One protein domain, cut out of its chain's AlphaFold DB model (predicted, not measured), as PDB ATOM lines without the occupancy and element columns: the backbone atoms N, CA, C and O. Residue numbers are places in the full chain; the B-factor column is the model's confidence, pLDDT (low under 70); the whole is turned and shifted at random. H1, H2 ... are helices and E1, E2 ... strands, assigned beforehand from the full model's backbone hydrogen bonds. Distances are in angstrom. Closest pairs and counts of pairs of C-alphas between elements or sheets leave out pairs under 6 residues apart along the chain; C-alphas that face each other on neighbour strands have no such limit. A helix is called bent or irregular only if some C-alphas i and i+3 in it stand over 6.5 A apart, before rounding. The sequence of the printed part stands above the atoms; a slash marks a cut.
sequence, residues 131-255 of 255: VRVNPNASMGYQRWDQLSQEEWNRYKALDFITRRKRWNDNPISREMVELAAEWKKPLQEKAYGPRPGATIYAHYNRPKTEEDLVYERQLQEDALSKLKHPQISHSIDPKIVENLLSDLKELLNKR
ATOM      1  N   VAL A 131       6.861   2.906  28.056       87.50
ATOM      2  CA  VAL A 131       8.204   2.818  27.483       87.50
ATOM      3  C   VAL A 131       8.227   3.538  26.148       87.50
ATOM      4  O   VAL A 131       7.489   3.175  25.232       87.50
ATOM      5  N   ARG A 132       9.106   4.530  26.011       84.75
ATOM      6  CA  ARG A 132       9.419   5.136  24.718       84.75
ATOM      7  C   ARG A 132      10.819   4.736  24.300       84.75
ATOM      8  O   ARG A 132      11.789   5.004  25.003       84.75
ATOM      9  N   VAL A 133      10.910   4.100  23.140       81.25
ATOM     10  CA  VAL A 133      12.183   3.686  22.554       81.25
ATOM     11  C   VAL A 133      12.609   4.736  21.543       81.25
ATOM     12  O   VAL A 133      11.920   4.961  20.552       81.25
ATOM     13  N   ASN A 134      13.753   5.367  21.788       75.56
ATOM     14  CA  ASN A 134      14.408   6.220  20.813       75.56
ATOM     15  C   ASN A 134      15.615   5.454  20.240       75.56
ATOM     16  O   ASN A 134      16.610   5.262  20.946       75.56
ATOM     17  N   PRO A 135      15.568   5.026  18.964       66.56
ATOM     18  CA  PRO A 135      16.670   4.296  18.336       66.56
ATOM     19  C   PRO A 135      17.961   5.127  18.219       66.56
ATOM     20  O   PRO A 135      19.020   4.568  17.956       66.56
ATOM     21  N   ASN A 136      17.886   6.440  18.454       64.12
ATOM     22  CA  ASN A 136      18.996   7.387  18.401       64.12
ATOM     23  C   ASN A 136      19.184   8.130  19.740       64.12
ATOM     24  O   ASN A 136      19.596   9.289  19.743       64.12
ATOM     25  N   ALA A 137      18.835   7.518  20.877       64.56
ATOM     26  CA  ALA A 137      18.998   8.156  22.184       64.56
ATOM     27  C   ALA A 137      20.481   8.405  22.535       64.56
ATOM     28  O   ALA A 137      21.387   7.684  22.142       64.56
ATOM     29  N   SER A 138      20.773   9.423  23.335       58.25
ATOM     30  CA  SER A 138      22.152   9.839  23.644       58.25
ATOM     31  C   SER A 138      22.869   8.970  24.696       58.25
ATOM     32  O   SER A 138      23.899   9.373  25.235       58.25
ATOM     33  N   MET A 139      22.342   7.791  25.035       54.16
ATOM     34  CA  MET A 139      22.814   6.983  26.167       54.16
ATOM     35  C   MET A 139      23.878   5.972  25.726       54.16
ATOM     36  O   MET A 139      23.656   4.765  25.683       54.16
ATOM     37  N   GLY A 140      25.066   6.477  25.400       55.59
ATOM     38  CA  GLY A 140      26.271   5.665  25.238       55.59
ATOM     39  C   GLY A 140      27.081   6.037  24.009       55.59
ATOM     40  O   GLY A 140      26.542   6.219  22.927       55.59
ATOM     41  N   TYR A 141      28.395   6.120  24.192       59.81
ATOM     42  CA  TYR A 141      29.334   6.660  23.211       59.81
ATOM     43  C   TYR A 141      29.896   5.622  22.220       59.81
ATOM     44  O   TYR A 141      30.746   5.961  21.409       59.81
ATOM     45  N   GLN A 142      29.479   4.351  22.284       69.94
ATOM     46  CA  GLN A 142      30.108   3.267  21.509       69.94
ATOM     47  C   GLN A 142      29.087   2.381  20.786       69.94
ATOM     48  O   GLN A 142      28.545   1.444  21.369       69.94
ATOM     49  N   ARG A 143      28.855   2.633  19.507       74.19
ATOM     50  CA  ARG A 143      28.056   1.841  18.573       74.19
ATOM     51  C   ARG A 143      28.917   0.920  17.718       74.19
ATOM     52  O   ARG A 143      29.081   1.102  16.515       74.19
ATOM     53  N   TRP A 144      29.461  -0.115  18.345       75.75
ATOM     54  CA  TRP A 144      30.214  -1.149  17.629       75.75
ATOM     55  C   TRP A 144      29.376  -1.853  16.543       75.75
ATOM     56  O   TRP A 144      29.939  -2.400  15.604       75.75
ATOM     57  N   ASP A 145      28.042  -1.776  16.632       74.81
ATOM     58  CA  ASP A 145      27.086  -2.229  15.616       74.81
ATOM     59  C   ASP A 145      27.176  -1.476  14.277       74.81
ATOM     60  O   ASP A 145      26.678  -1.975  13.272       74.81
ATOM     61  N   GLN A 146      27.804  -0.296  14.240       79.06
ATOM     62  CA  GLN A 146      28.016   0.477  13.008       79.06
ATOM     63  C   GLN A 146      29.218  -0.003  12.186       79.06
ATOM     64  O   GLN A 146      29.396   0.424  11.041       79.06
ATOM     65  N   LEU A 147      30.054  -0.868  12.760       86.19
ATOM     66  CA  LEU A 147      31.175  -1.474  12.060       86.19
ATOM     67  C   LEU A 147      30.703  -2.737  11.341       86.19
ATOM     68  O   LEU A 147      29.990  -3.567  11.907       86.19
ATOM     69  N   SER A 148      31.141  -2.918  10.097       88.94
ATOM     70  CA  SER A 148      31.043  -4.214   9.431       88.94
ATOM     71  C   SER A 148      31.813  -5.273  10.232       88.94
ATOM     72  O   SER A 148      32.686  -4.960  11.047       88.94
ATOM     73  N   GLN A 149      31.536  -6.555   9.985       87.69
ATOM     74  CA  GLN A 149      32.248  -7.640  10.667       87.69
ATOM     75  C   GLN A 149      33.774  -7.552  10.470       87.69
ATOM     76  O   GLN A 149      34.543  -7.840  11.389       87.69
ATOM     77  N   GLU A 150      34.205  -7.131   9.281       90.75
ATOM     78  CA  GLU A 150      35.611  -6.923   8.942       90.75
ATOM     79  C   GLU A 150      36.202  -5.722   9.691       90.75
ATOM     80  O   GLU A 150      37.252  -5.844  10.325       90.75
ATOM     81  N   GLU A 151      35.498  -4.589   9.701       92.88
ATOM     82  CA  GLU A 151      35.903  -3.383  10.431       92.88
ATOM     83  C   GLU A 151      36.012  -3.640  11.937       92.88
ATOM     84  O   GLU A 151      36.974  -3.208  12.572       92.88
ATOM     85  N   TRP A 152      35.071  -4.391  12.512       91.06
ATOM     86  CA  TRP A 152      35.105  -4.760  13.923       91.06
ATOM     87  C   TRP A 152      36.281  -5.683  14.251       91.06
ATOM     88  O   TRP A 152      36.981  -5.489  15.247       91.06
ATOM     89  N   ASN A 153      36.537  -6.680  13.402       91.81
ATOM     90  CA  ASN A 153      37.686  -7.565  13.566       91.81
ATOM     91  C   ASN A 153      39.013  -6.800  13.471       91.81
ATOM     92  O   ASN A 153      39.900  -7.009  14.303       91.81
ATOM     93  N   ARG A 154      39.116  -5.860  12.524       94.44
ATOM     94  CA  ARG A 154      40.267  -4.964  12.386       94.44
ATOM     95  C   ARG A 154      40.427  -4.055  13.607       94.44
ATOM     96  O   ARG A 154      41.528  -3.959  14.143       94.44
ATOM     97  N   TYR A 155      39.343  -3.445  14.092       93.81
ATOM     98  CA  TYR A 155      39.352  -2.598  15.289       93.81
ATOM     99  C   TYR A 155      39.892  -3.351  16.510       93.81
ATOM    100  O   TYR A 155      40.800  -2.861  17.178       93.81
ATOM    101  N   LYS A 156      39.379  -4.560  16.779       92.19
ATOM    102  CA  LYS A 156      39.818  -5.392  17.911       92.19
ATOM    103  C   LYS A 156      41.314  -5.700  17.855       92.19
ATOM    104  O   LYS A 156      41.998  -5.604  18.873       92.19
ATOM    105  N   ALA A 157      41.822  -6.061  16.678       94.00
ATOM    106  CA  ALA A 157      43.233  -6.371  16.498       94.00
ATOM    107  C   ALA A 157      44.125  -5.128  16.690       94.00
ATOM    108  O   ALA A 157      45.136  -5.200  17.386       94.00
ATOM    109  N   LEU A 158      43.716  -3.963  16.175       95.12
ATOM    110  CA  LEU A 158      44.417  -2.693  16.409       95.12
ATOM    111  C   LEU A 158      44.367  -2.267  17.888       95.12
ATOM    112  O   LEU A 158      45.376  -1.834  18.448       95.12
ATOM    113  N   ASP A 159      43.224  -2.419  18.564       92.94
ATOM    114  CA  ASP A 159      43.110  -2.130  19.998       92.94
ATOM    115  C   ASP A 159      44.014  -3.054  20.830       92.94
ATOM    116  O   ASP A 159      44.722  -2.586  21.723       92.94
ATOM    117  N   PHE A 160      44.093  -4.339  20.473       93.31
ATOM    118  CA  PHE A 160      45.034  -5.278  21.081       93.31
ATOM    119  C   PHE A 160      46.487  -4.822  20.914       93.31
ATOM    120  O   PHE A 160      47.203  -4.712  21.911       93.31
ATOM    121  N   ILE A 161      46.910  -4.514  19.682       93.81
ATOM    122  CA  ILE A 161      48.274  -4.062  19.367       93.81
ATOM    123  C   ILE A 161      48.626  -2.822  20.198       93.81
ATOM    124  O   ILE A 161      49.657  -2.798  20.876       93.81
ATOM    125  N   THR A 162      47.727  -1.832  20.225       92.88
ATOM    126  CA  THR A 162      47.950  -0.568  20.945       92.88
ATOM    127  C   THR A 162      48.050  -0.739  22.466       92.88
ATOM    128  O   THR A 162      48.821  -0.026  23.112       92.88
ATOM    129  N   ARG A 163      47.313  -1.692  23.054       89.06
ATOM    130  CA  ARG A 163      47.290  -1.927  24.511       89.06
ATOM    131  C   ARG A 163      48.362  -2.893  24.999       89.06
ATOM    132  O   ARG A 163      48.987  -2.635  26.025       89.06
ATOM    133  N   ARG A 164      48.541  -4.028  24.320       83.19
ATOM    134  CA  ARG A 164      49.399  -5.128  24.791       83.19
ATOM    135  C   ARG A 164      50.866  -4.922  24.450       83.19
ATOM    136  O   ARG A 164      51.708  -5.433  25.183       83.19
ATOM    137  N   LYS A 165      51.176  -4.177  23.379       82.12
ATOM    138  CA  LYS A 165      52.547  -3.843  22.940       82.12
ATOM    139  C   LYS A 165      53.480  -5.064  22.786       82.12
ATOM    140  O   LYS A 165      54.700  -4.910  22.752       82.12
ATOM    141  N   ARG A 166      52.920  -6.278  22.724       86.19
ATOM    142  CA  ARG A 166      53.602  -7.570  22.575       86.19
ATOM    143  C   ARG A 166      52.687  -8.567  21.857       86.19
ATOM    144  O   ARG A 166      51.475  -8.539  22.076       86.19
ATOM    145  N   TRP A 167      53.270  -9.454  21.055       88.25
ATOM    146  CA  TRP A 167      52.593 -10.563  20.371       88.25
ATOM    147  C   TRP A 167      53.514 -11.787  20.318       88.25
ATOM    148  O   TRP A 167      54.643 -11.661  19.853       88.25
ATOM    149  N   ASN A 168      53.055 -12.953  20.798       84.75
ATOM    150  CA  ASN A 168      53.856 -14.189  20.885       84.75
ATOM    151  C   ASN A 168      55.266 -13.940  21.456       84.75
ATOM    152  O   ASN A 168      56.264 -14.190  20.788       84.75
ATOM    153  N   ASP A 169      55.328 -13.332  22.645       82.56
ATOM    154  CA  ASP A 169      56.551 -12.924  23.360       82.56
ATOM    155  C   ASP A 169      57.449 -11.882  22.670       82.56
ATOM    156  O   ASP A 169      58.358 -11.338  23.299       82.56
ATOM    157  N   ASN A 170      57.141 -11.491  21.433       84.06
ATOM    158  CA  ASN A 170      57.879 -10.461  20.717       84.06
ATOM    159  C   ASN A 170      57.344  -9.062  21.058       84.06
ATOM    160  O   ASN A 170      56.128  -8.835  20.993       84.06
ATOM    161  N   PRO A 171      58.215  -8.098  21.409       90.38
ATOM    162  CA  PRO A 171      57.801  -6.716  21.592       90.38
ATOM    163  C   PRO A 171      57.341  -6.109  20.265       90.38
ATOM    164  O   PRO A 171      57.973  -6.290  19.226       90.38
ATOM    165  N   ILE A 172      56.244  -5.360  20.316       92.19
ATOM    166  CA  ILE A 172      55.784  -4.531  19.202       92.19
ATOM    167  C   ILE A 172      56.468  -3.171  19.352       92.19
ATOM    168  O   ILE A 172      56.472  -2.606  20.450       92.19
ATOM    169  N   SER A 173      57.065  -2.653  18.275       92.69
ATOM    170  CA  SER A 173      57.791  -1.381  18.336       92.69
ATOM    171  C   SER A 173      56.857  -0.219  18.691       92.69
ATOM    172  O   SER A 173      55.641  -0.274  18.477       92.69
ATOM    173  N   ARG A 174      57.426   0.857  19.238       94.06
ATOM    174  CA  ARG A 174      56.652   2.046  19.609       94.06
ATOM    175  C   ARG A 174      56.005   2.690  18.382       94.06
ATOM    176  O   ARG A 174      54.833   3.041  18.438       94.06
ATOM    177  N   GLU A 175      56.741   2.773  17.283       94.81
ATOM    178  CA  GLU A 175      56.291   3.332  16.007       94.81
ATOM    179  C   GLU A 175      55.123   2.518  15.433       94.81
ATOM    180  O   GLU A 175      54.145   3.084  14.950       94.81
ATOM    181  N   MET A 176      55.174   1.184  15.550       94.38
ATOM    182  CA  MET A 176      54.063   0.314  15.149       94.38
ATOM    183  C   MET A 176      52.821   0.533  16.017       94.38
ATOM    184  O   MET A 176      51.705   0.522  15.504       94.38
ATOM    185  N   VAL A 177      52.995   0.734  17.328       94.44
ATOM    186  CA  VAL A 177      51.892   1.039  18.256       94.44
ATOM    187  C   VAL A 177      51.246   2.385  17.925       94.44
ATOM    188  O   VAL A 177      50.019   2.484  17.926       94.44
ATOM    189  N   GLU A 178      52.048   3.406  17.631       95.00
ATOM    190  CA  GLU A 178      51.563   4.736  17.248       95.00
ATOM    191  C   GLU A 178      50.795   4.676  15.919       95.00
ATOM    192  O   GLU A 178      49.647   5.120  15.852       95.00
ATOM    193  N   LEU A 179      51.343   4.003  14.905       95.81
ATOM    194  CA  LEU A 179      50.677   3.810  13.615       95.81
ATOM    195  C   LEU A 179      49.385   2.977  13.737       95.81
ATOM    196  O   LEU A 179      48.370   3.293  13.117       95.81
ATOM    197  N   ALA A 180      49.376   1.945  14.584       95.94
ATOM    198  CA  ALA A 180      48.165   1.181  14.877       95.94
ATOM    199  C   ALA A 180      47.083   2.048  15.545       95.94
ATOM    200  O   ALA A 180      45.893   1.861  15.277       95.94
ATOM    201  N   ALA A 181      47.467   3.003  16.399       94.56
ATOM    202  CA  ALA A 181      46.530   3.944  17.005       94.56
ATOM    203  C   ALA A 181      45.924   4.895  15.960       94.56
ATOM    204  O   ALA A 181      44.714   5.129  15.992       94.56
ATOM    205  N   GLU A 182      46.724   5.370  15.002       95.75
ATOM    206  CA  GLU A 182      46.235   6.154  13.861       95.75
ATOM    207  C   GLU A 182      45.224   5.358  13.028       95.75
ATOM    208  O   GLU A 182      44.135   5.851  12.741       95.75
ATOM    209  N   TRP A 183      45.533   4.096  12.706       96.56
ATOM    210  CA  TRP A 183      44.634   3.220  11.942       96.56
ATOM    211  C   TRP A 183      43.354   2.863  12.705       96.56
ATOM    212  O   TRP A 183      42.314   2.618  12.094       96.56
ATOM    213  N   LYS A 184      43.407   2.838  14.042       94.50
ATOM    214  CA  LYS A 184      42.243   2.571  14.899       94.50
ATOM    215  C   LYS A 184      41.268   3.747  14.926       94.50
ATOM    216  O   LYS A 184      40.060   3.528  15.009       94.50
ATOM    217  N   LYS A 185      41.777   4.979  14.871       92.69
ATOM    218  CA  LYS A 185      41.000   6.213  15.044       92.69
ATOM    219  C   LYS A 185      39.753   6.314  14.143       92.69
ATOM    220  O   LYS A 185      38.681   6.490  14.712       92.69
ATOM    221  N   PRO A 186      39.813   6.121  12.809       93.75
ATOM    222  CA  PRO A 186      38.620   6.226  11.963       93.75
ATOM    223  C   PRO A 186      37.562   5.161  12.287       93.75
ATOM    224  O   PRO A 186      36.367   5.436  12.226       93.75
ATOM    225  N   LEU A 187      37.978   3.955  12.690       92.62
ATOM    226  CA  LEU A 187      37.055   2.904  13.137       92.62
ATOM    227  C   LEU A 187      36.404   3.273  14.478       92.62
ATOM    228  O   LEU A 187      35.220   3.028  14.687       92.62
ATOM    229  N   GLN A 188      37.171   3.884  15.382       88.38
ATOM    230  CA  GLN A 188      36.668   4.368  16.664       88.38
ATOM    231  C   GLN A 188      35.673   5.520  16.492       88.38
ATOM    232  O   GLN A 188      34.651   5.530  17.168       88.38
ATOM    233  N   GLU A 189      35.960   6.461  15.593       88.25
ATOM    234  CA  GLU A 189      35.070   7.572  15.242       88.25
ATOM    235  C   GLU A 189      33.788   7.066  14.580       88.25
ATOM    236  O   GLU A 189      32.700   7.494  14.954       88.25
ATOM    237  N   LYS A 190      33.893   6.094  13.665       87.12
ATOM    238  CA  LYS A 190      32.729   5.453  13.038       87.12
ATOM    239  C   LYS A 190      31.858   4.706  14.045       87.12
ATOM    240  O   LYS A 190      30.646   4.682  13.889       87.12
ATOM    241  N   ALA A 191      32.467   4.102  15.062       84.25
ATOM    242  CA  ALA A 191      31.754   3.458  16.157       84.25
ATOM    243  C   ALA A 191      31.296   4.448  17.240       84.25
ATOM    244  O   ALA A 191      30.779   4.017  18.267       84.25
ATOM    245  N   TYR A 192      31.501   5.755  17.070       76.81
ATOM    246  CA  TYR A 192      31.054   6.764  18.020       76.81
ATOM    247  C   TYR A 192      29.698   7.314  17.583       76.81
ATOM    248  O   TYR A 192      29.555   7.888  16.506       76.81
ATOM    249  N   GLY A 193      28.678   7.161  18.421       67.50
ATOM    250  CA  GLY A 193      27.344   7.646  18.090       67.50
ATOM    251  C   GLY A 193      26.309   7.336  19.167       67.50
ATOM    252  O   GLY A 193      26.575   6.515  20.043       67.50
ATOM    253  N   PRO A 194      25.133   7.980  19.110       63.56
ATOM    254  CA  PRO A 194      24.064   7.791  20.087       63.56
ATOM    255  C   PRO A 194      23.505   6.363  20.026       63.56
ATOM    256  O   PRO A 194      22.992   5.941  18.987       63.56
ATOM    257  N   ARG A 195      23.618   5.603  21.122       66.44
ATOM    258  CA  ARG A 195      23.032   4.257  21.224       66.44
ATOM    259  C   ARG A 195      21.507   4.309  21.341       66.44
ATOM    260  O   ARG A 195      20.985   5.125  22.090       66.44
ATOM    261  N   PRO A 196      20.781   3.359  20.733       68.94
ATOM    262  CA  PRO A 196      19.372   3.183  21.041       68.94
ATOM    263  C   PRO A 196      19.131   3.136  22.555       68.94
ATOM    264  O   PRO A 196      19.825   2.426  23.282       68.94
ATOM    265  N   GLY A 197      18.164   3.915  23.017       73.25
ATOM    266  CA  GLY A 197      17.797   4.002  24.421       73.25
ATOM    267  C   GLY A 197      16.295   3.860  24.578       73.25
ATOM    268  O   GLY A 197      15.519   4.204  23.686       73.25
ATOM    269  N   ALA A 198      15.889   3.348  25.729       80.19
ATOM    270  CA  ALA A 198      14.501   3.312  26.142       80.19
ATOM    271  C   ALA A 198      14.363   4.195  27.380       80.19
ATOM    272  O   ALA A 198      15.108   4.018  28.343       80.19
ATOM    273  N   THR A 199      13.429   5.137  27.339       81.94
ATOM    274  CA  THR A 199      13.064   5.969  28.484       81.94
ATOM    275  C   THR A 199      11.740   5.469  29.031       81.94
ATOM    276  O   THR A 199      10.783   5.271  28.277       81.94
ATOM    277  N   ILE A 200      11.695   5.256  30.343       83.69
ATOM    278  CA  ILE A 200      10.473   4.907  31.057       83.69
ATOM    279  C   ILE A 200       9.864   6.186  31.609       83.69
ATOM    280  O   ILE A 200      10.514   6.920  32.350       83.69
ATOM    281  N   TYR A 201       8.608   6.426  31.263       83.12
ATOM    282  CA  TYR A 201       7.802   7.468  31.870       83.12
ATOM    283  C   TYR A 201       6.733   6.813  32.733       83.12
ATOM    284  O   TYR A 201       5.899   6.060  32.228       83.12
ATOM    285  N   ALA A 202       6.744   7.092  34.032       80.44
ATOM    286  CA  ALA A 202       5.770   6.542  34.960       80.44
ATOM    287  C   ALA A 202       5.360   7.598  35.985       80.44
ATOM    288  O   ALA A 202       6.206   8.234  36.610       80.44
ATOM    289  N   HIS A 203       4.049   7.751  36.161       77.88
ATOM    290  CA  HIS A 203       3.460   8.554  37.223       77.88
ATOM    291  C   HIS A 203       2.756   7.632  38.208       77.88
ATOM    292  O   HIS A 203       1.823   6.910  37.846       77.88
ATOM    293  N   TYR A 204       3.191   7.685  39.461       71.38
ATOM    294  CA  TYR A 204       2.572   6.951  40.552       71.38
ATOM    295  C   TYR A 204       1.724   7.899  41.380       71.38
ATOM    296  O   TYR A 204       2.104   9.036  41.634       71.38
ATOM    297  N   ASN A 205       0.571   7.415  41.826       72.62
ATOM    298  CA  ASN A 205      -0.261   8.146  42.783       72.62
ATOM    299  C   ASN A 205       0.111   7.863  44.248       72.62
ATOM    300  O   ASN A 205      -0.664   8.130  45.167       72.62
ATOM    301  N   ARG A 206       1.281   7.263  44.435       77.94
ATOM    302  CA  ARG A 206       1.892   6.862  45.694       77.94
ATOM    303  C   ARG A 206       3.410   6.990  45.550       77.94
ATOM    304  O   ARG A 206       3.895   7.027  44.415       77.94
ATOM    305  N   PRO A 207       4.171   7.000  46.655       79.88
ATOM    306  CA  PRO A 207       5.613   6.830  46.581       79.88
ATOM    307  C   PRO A 207       5.972   5.569  45.786       79.88
ATOM    308  O   PRO A 207       5.309   4.529  45.903       79.88
ATOM    309  N   LYS A 208       7.009   5.691  44.958       80.50
ATOM    310  CA  LYS A 208       7.548   4.585  44.168       80.50
ATOM    311  C   LYS A 208       8.154   3.534  45.106       80.50
ATOM    312  O   LYS A 208       8.861   3.899  46.045       80.50
ATOM    313  N   THR A 209       7.871   2.255  44.861       87.56
ATOM    314  CA  THR A 209       8.441   1.129  45.620       87.56
ATOM    315  C   THR A 209       9.585   0.459  44.860       87.56
ATOM    316  O   THR A 209       9.827   0.745  43.687       87.56
ATOM    317  N   GLU A 210      10.295  -0.458  45.520       93.12
ATOM    318  CA  GLU A 210      11.341  -1.248  44.863       93.12
ATOM    319  C   GLU A 210      10.755  -2.181  43.792       93.12
ATOM    320  O   GLU A 210      11.351  -2.339  42.729       93.12
ATOM    321  N   GLU A 211       9.556  -2.743  44.004       90.88
ATOM    322  CA  GLU A 211       8.909  -3.571  42.977       90.88
ATOM    323  C   GLU A 211       8.599  -2.770  41.709       90.88
ATOM    324  O   GLU A 211       8.745  -3.294  40.603       90.88
ATOM    325  N   ASP A 212       8.222  -1.495  41.854       88.00
ATOM    326  CA  ASP A 212       8.013  -0.604  40.714       88.00
ATOM    327  C   ASP A 212       9.313  -0.403  39.930       88.00
ATOM    328  O   ASP A 212       9.314  -0.520  38.708       88.00
ATOM    329  N   LEU A 213      10.429  -0.146  40.620       88.06
ATOM    330  CA  LEU A 213      11.740   0.050  39.991       88.06
ATOM    331  C   LEU A 213      12.216  -1.202  39.250       88.06
ATOM    332  O   LEU A 213      12.754  -1.105  38.144       88.06
ATOM    333  N   VAL A 214      12.018  -2.379  39.846       92.62
ATOM    334  CA  VAL A 214      12.356  -3.663  39.219       92.62
ATOM    335  C   VAL A 214      11.494  -3.894  37.978       92.62
ATOM    336  O   VAL A 214      12.027  -4.229  36.920       92.62
ATOM    337  N   TYR A 215      10.185  -3.661  38.076       91.62
ATOM    338  CA  TYR A 215       9.266  -3.808  36.950       91.62
ATOM    339  C   TYR A 215       9.583  -2.833  35.807       91.62
ATOM    340  O   TYR A 215       9.646  -3.237  34.647       91.62
ATOM    341  N   GLU A 216       9.850  -1.561  36.117       90.50
ATOM    342  CA  GLU A 216      10.269  -0.557  35.134       90.50
ATOM    343  C   GLU A 216      11.567  -0.957  34.422       90.50
ATOM    344  O   GLU A 216      11.664  -0.824  33.200       90.50
ATOM    345  N   ARG A 217      12.553  -1.486  35.160       86.88
ATOM    346  CA  ARG A 217      13.814  -1.973  34.581       86.88
ATOM    347  C   ARG A 217      13.576  -3.142  33.635       86.88
ATOM    348  O   ARG A 217      14.107  -3.139  32.529       86.88
ATOM    349  N   GLN A 218      12.740  -4.097  34.033       91.81
ATOM    350  CA  GLN A 218      12.395  -5.236  33.188       91.81
ATOM    351  C   GLN A 218      11.692  -4.788  31.900       91.81
ATOM    352  O   GLN A 218      12.055  -5.230  30.814       91.81
ATOM    353  N   LEU A 219      10.753  -3.839  31.989       90.56
ATOM    354  CA  LEU A 219      10.115  -3.242  30.810       90.56
ATOM    355  C   LEU A 219      11.125  -2.551  29.883       90.56
ATOM    356  O   LEU A 219      11.003  -2.635  28.658       90.56
ATOM    357  N   GLN A 220      12.110  -1.859  30.455       85.94
ATOM    358  CA  GLN A 220      13.169  -1.204  29.695       85.94
ATOM    359  C   GLN A 220      14.050  -2.229  28.969       85.94
ATOM    360  O   GLN A 220      14.301  -2.078  27.775       85.94
ATOM    361  N   GLU A 221      14.483  -3.282  29.661       83.88
ATOM    362  CA  GLU A 221      15.282  -4.376  29.099       83.88
ATOM    363  C   GLU A 221      14.521  -5.127  27.995       83.88
ATOM    364  O   GLU A 221      15.064  -5.364  26.914       83.88
ATOM    365  N   ASP A 222      13.235  -5.414  28.204       87.62
ATOM    366  CA  ASP A 222      12.361  -6.046  27.212       87.62
ATOM    367  C   ASP A 222      12.162  -5.167  25.970       87.62
ATOM    368  O   ASP A 222      12.080  -5.666  24.845       87.62
ATOM    369  N   ALA A 223      12.081  -3.846  26.141       84.69
ATOM    370  CA  ALA A 223      11.985  -2.915  25.022       84.69
ATOM    371  C   ALA A 223      13.310  -2.798  24.257       84.69
ATOM    372  O   ALA A 223      13.308  -2.781  23.024       84.69
ATOM    373  N   LEU A 224      14.437  -2.764  24.972       79.00
ATOM    374  CA  LEU A 224      15.771  -2.713  24.379       79.00
ATOM    375  C   LEU A 224      16.143  -4.018  23.669       79.00
ATOM    376  O   LEU A 224      16.735  -3.970  22.600       79.00
ATOM    377  N   SER A 225      15.752  -5.185  24.185       78.00
ATOM    378  CA  SER A 225      16.062  -6.480  23.555       78.00
ATOM    379  C   SER A 225      15.394  -6.672  22.187       78.00
ATOM    380  O   SER A 225      15.910  -7.393  21.331       78.00
ATOM    381  N   LYS A 226      14.259  -6.000  21.948       81.00
ATOM    382  CA  LYS A 226      13.568  -5.985  20.646       81.00
ATOM    383  C   LYS A 226      14.309  -5.158  19.602       81.00
ATOM    384  O   LYS A 226      14.117  -5.376  18.402       81.00
ATOM    385  N   LEU A 227      15.163  -4.230  20.030       74.19
ATOM    386  CA  LEU A 227      16.123  -3.604  19.138       74.19
ATOM    387  C   LEU A 227      17.187  -4.656  18.836       74.19
ATOM    388  O   LEU A 227      17.986  -5.023  19.692       74.19
ATOM    389  N   LYS A 228      17.166  -5.197  17.613       61.53
ATOM    390  CA  LYS A 228      18.167  -6.169  17.165       61.53
ATOM    391  C   LYS A 228      19.548  -5.517  17.187       61.53
ATOM    392  O   LYS A 228      19.957  -4.891  16.213       61.53
ATOM    393  N   HIS A 229      20.275  -5.684  18.280       58.41
ATOM    394  CA  HIS A 229      21.697  -5.401  18.309       58.41
ATOM    395  C   HIS A 229      22.426  -6.578  17.647       58.41
ATOM    396  O   HIS A 229      22.136  -7.733  17.977       58.41
ATOM    397  N   PRO A 230      23.353  -6.338  16.705       58.84
ATOM    398  CA  PRO A 230      24.250  -7.384  16.234       58.84
ATOM    399  C   PRO A 230      24.939  -8.031  17.438       58.84
ATOM    400  O   PRO A 230      25.386  -7.324  18.340       58.84
ATOM    401  N   GLN A 231      25.034  -9.361  17.478       62.69
ATOM    402  CA  GLN A 231      25.875 -10.008  18.482       62.69
ATOM    403  C   GLN A 231      27.336  -9.716  18.151       62.69
ATOM    404  O   GLN A 231      27.858 -10.146  17.125       62.69
ATOM    405  N   ILE A 232      27.994  -8.966  19.027       66.19
ATOM    406  CA  ILE A 232      29.371  -8.534  18.822       66.19
ATOM    407  C   ILE A 232      30.288  -9.506  19.553       66.19
ATOM    408  O   ILE A 232      30.380  -9.493  20.778       66.19
ATOM    409  N   SER A 233      30.981 -10.365  18.803       76.62
ATOM    410  CA  SER A 233      32.007 -11.223  19.398       76.62
ATOM    411  C   SER A 233      33.244 -10.405  19.772       76.62
ATOM    412  O   SER A 233      33.840  -9.727  18.924       76.62
ATOM    413  N   HIS A 234      33.671 -10.535  21.026       74.69
ATOM    414  CA  HIS A 234      34.905  -9.945  21.545       74.69
ATOM    415  C   HIS A 234      36.144 -10.832  21.337       74.69
ATOM    416  O   HIS A 234      37.247 -10.413  21.681       74.69
ATOM    417  N   SER A 235      36.000 -12.027  20.749       85.38
ATOM    418  CA  SER A 235      37.154 -12.870  20.419       85.38
ATOM    419  C   SER A 235      38.022 -12.204  19.347       85.38
ATOM    420  O   SER A 235      37.513 -11.616  18.387       85.38
ATOM    421  N   ILE A 236      39.339 -12.285  19.507       87.00
ATOM    422  CA  ILE A 236      40.315 -11.763  18.544       87.00
ATOM    423  C   ILE A 236      40.804 -12.933  17.696       87.00
ATOM    424  O   ILE A 236      41.162 -13.970  18.248       87.00
ATOM    425  N   ASP A 237      40.817 -12.766  16.374       91.19
ATOM    426  CA  ASP A 237      41.437 -13.728  15.463       91.19
ATOM    427  C   ASP A 237      42.954 -13.462  15.396       91.19
ATOM    428  O   ASP A 237      43.353 -12.375  14.958       91.19
ATOM    429  N   PRO A 238      43.805 -14.423  15.809       92.25
ATOM    430  CA  PRO A 238      45.257 -14.281  15.752       92.25
ATOM    431  C   PRO A 238      45.794 -13.926  14.363       92.25
ATOM    432  O   PRO A 238      46.707 -13.110  14.258       92.25
ATOM    433  N   LYS A 239      45.191 -14.456  13.290       94.56
ATOM    434  CA  LYS A 239      45.660 -14.216  11.914       94.56
ATOM    435  C   LYS A 239      45.523 -12.755  11.509       94.56
ATOM    436  O   LYS A 239      46.359 -12.219  10.792       94.56
ATOM    437  N   ILE A 240      44.471 -12.090  11.983       94.62
ATOM    438  CA  ILE A 240      44.241 -10.670  11.695       94.62
ATOM    439  C   ILE A 240      45.292  -9.813  12.405       94.62
ATOM    440  O   ILE A 240      45.778  -8.843  11.827       94.62
ATOM    441  N   VAL A 241      45.675 -10.183  13.633       93.50
ATOM    442  CA  VAL A 241      46.752  -9.504  14.370       93.50
ATOM    443  C   VAL A 241      48.085  -9.671  13.642       93.50
ATOM    444  O   VAL A 241      48.789  -8.686  13.437       93.50
ATOM    445  N   GLU A 242      48.408 -10.890  13.209       94.75
ATOM    446  CA  GLU A 242      49.641 -11.193  12.472       94.75
ATOM    447  C   GLU A 242      49.739 -10.413  11.158       94.75
ATOM    448  O   GLU A 242      50.752  -9.754  10.913       94.75
ATOM    449  N   ASN A 243      48.668 -10.410  10.359       96.12
ATOM    450  CA  ASN A 243      48.618  -9.657   9.106       96.12
ATOM    451  C   ASN A 243      48.809  -8.154   9.348       96.12
ATOM    452  O   ASN A 243      49.641  -7.529   8.699       96.12
ATOM    453  N   LEU A 244      48.118  -7.578  10.338       95.88
ATOM    454  CA  LEU A 244      48.270  -6.158  10.669       95.88
ATOM    455  C   LEU A 244      49.685  -5.812  11.134       95.88
ATOM    456  O   LEU A 244      50.209  -4.770  10.754       95.88
ATOM    457  N   LEU A 245      50.321  -6.658  11.946       94.62
ATOM    458  CA  LEU A 245      51.710  -6.439  12.356       94.62
ATOM    459  C   LEU A 245      52.664  -6.474  11.157       94.62
ATOM    460  O   LEU A 245      53.594  -5.668  11.105       94.62
ATOM    461  N   SER A 246      52.423  -7.365  10.190       94.75
ATOM    462  CA  SER A 246      53.176  -7.404   8.935       94.75
ATOM    463  C   SER A 246      52.990  -6.116   8.127       94.75
ATOM    464  O   SER A 246      53.982  -5.476   7.780       94.75
ATOM    465  N   ASP A 247      51.743  -5.684   7.913       95.88
ATOM    466  CA  ASP A 247      51.412  -4.467   7.158       95.88
ATOM    467  C   ASP A 247      52.037  -3.212   7.790       95.88
ATOM    468  O   ASP A 247      52.613  -2.368   7.100       95.88
ATOM    469  N   LEU A 248      51.952  -3.086   9.120       94.50
ATOM    470  CA  LEU A 248      52.529  -1.965   9.867       94.50
ATOM    471  C   LEU A 248      54.056  -1.931   9.724       94.50
ATOM    472  O   LEU A 248      54.633  -0.863   9.517       94.50
ATOM    473  N   LYS A 249      54.712  -3.094   9.808       93.69
ATOM    474  CA  LYS A 249      56.165  -3.210   9.643       93.69
ATOM    475  C   LYS A 249      56.595  -2.866   8.218       93.69
ATOM    476  O   LYS A 249      57.582  -2.158   8.035       93.69
ATOM    477  N   GLU A 250      55.858  -3.336   7.215       94.56
ATOM    478  CA  GLU A 250      56.124  -3.003   5.816       94.56
ATOM    479  C   GLU A 250      55.980  -1.498   5.561       94.56
ATOM    480  O   GLU A 250      56.839  -0.905   4.909       94.56
ATOM    481  N   LEU A 251      54.937  -0.862   6.107       93.12
ATOM    482  CA  LEU A 251      54.733   0.578   5.952       93.12
ATOM    483  C   LEU A 251      55.869   1.389   6.587       93.12
ATOM    484  O   LEU A 251      56.323   2.363   5.993       93.12
ATOM    485  N   LEU A 252      56.340   0.990   7.772       92.44
ATOM    486  CA  LEU A 252      57.454   1.659   8.446       92.44
ATOM    487  C   LEU A 252      58.766   1.523   7.674       92.44
ATOM    488  O   LEU A 252      59.511   2.488   7.599       92.44
ATOM    489  N   ASN A 253      59.020   0.373   7.046       89.19
ATOM    490  CA  ASN A 253      60.211   0.179   6.215       89.19
ATOM    491  C   ASN A 253      60.197   1.013   4.918       89.19
ATOM    492  O   ASN A 253      61.234   1.141   4.271       89.19
ATOM    493  N   LYS A 254      59.029   1.525   4.505       88.75
ATOM    494  CA  LYS A 254      58.861   2.385   3.321       88.75
ATOM    495  C   LYS A 254      58.924   3.887   3.637       88.75
ATOM    496  O   LYS A 254      58.948   4.672   2.690       88.75
ATOM    497  N   ARG A 255      58.878   4.280   4.914       79.06
ATOM    498  CA  ARG A 255      59.006   5.676   5.371       79.06
ATOM    499  C   ARG A 255      60.469   6.028   5.605       79.06
ATOM    500  O   ARG A 255      60.805   7.202   5.346       79.06
TER     501      ARG A 255
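AT A GLANCE: This is residues 131 to 255 of the 255 residues of an uncharacterized protein of Candidatus Poribacteria bacterium (UniProt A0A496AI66). Two small lobes sit at opposite ends of a rod: one is a two-stranded sheet, E1 and E2, with H3 packed on it, and the other is three crossed helices, H1, H2 and H4. Stretches with no named element, residues 135 to 148, 191 to 196 and 226 to 237, run between the lobes, and residues 205 to 211 stick out beyond the strand lobe. The printed part has 125 residues with four named helices and two named strands, in the order E1 H1 H2 E2 H3 H4; the sheet E1 - E2 is antiparallel and the class is mostly helix. The whole is only just extended, close to loose, with a radius of gyration of the C-alphas of 20.7 A and spans of 71 by 26 by 21 A.

HOW THE PARTS SIT: Start at E1, residues 131 to 134, and look for its antiparallel neighbour E2, residues 197 to 201: N 132 and O 199 are 2.9 A apart and N 134 and O 197 are 2.8 A apart, both within hydrogen-bond range. Next comes H1, residues 149 to 164, which forms a helical hairpin with H2, residues 174 to 190. They touch, closest at the C-alphas of Thr 162 and Val 177, 5.0 A, and run opposite ways at a steep tilt of 38 degrees. Beyond E2, find H3, residues 210 to 225; its closest C-alphas to E2 are those of Gln 220 and Ala 198, 5.9 A. H3 touches no helix. Last is H4, residues 238 to 253, which touches H1 with residues 240 to 244 alone, closest at the C-alphas of Val 241 and Ala 157, 5.2 A. These two run the same way at a steep tilt of 69.5 degrees, only just short of about perpendicular. H4 also touches H2, with residues 245 to 252 alone, closest at the C-alphas of Leu 248 and Met 176, 6.0 A; they run opposite ways at a steep tilt of 63 degrees. Every O i to N i+4 pair is within hydrogen-bond range in H1, H3 and H4, and 11 of 13 are in H2.

IN THESE COORDINATES: Find C-alpha 131 at (8.204, 2.818, 27.483), where E1 begins. H1 starts at C-alpha 149, (32.248, -7.640, 10.667), and is 22.4 A long; H2 is 25.0 A long, with a kink of 28 degrees near residue 183, and only just irregular, C-alphas 183 and 186 being 6.7 A apart. H3 is 22.4 A long, and H4 runs 22.9 A to C-alpha 253 at (60.211, 0.179, 6.215).

THE WHOLE: The C-alphas farthest apart, those of Asn 205 and Lys 254, are 71.3 A from each other. The printed part has no cut; its long links are E1 to H1 and H3 to H4. Look in the B-factor column for pLDDT under 70 at residues 135 to 142, 193 to 196 and 228 to 232; the mean of the printed part is 84.4.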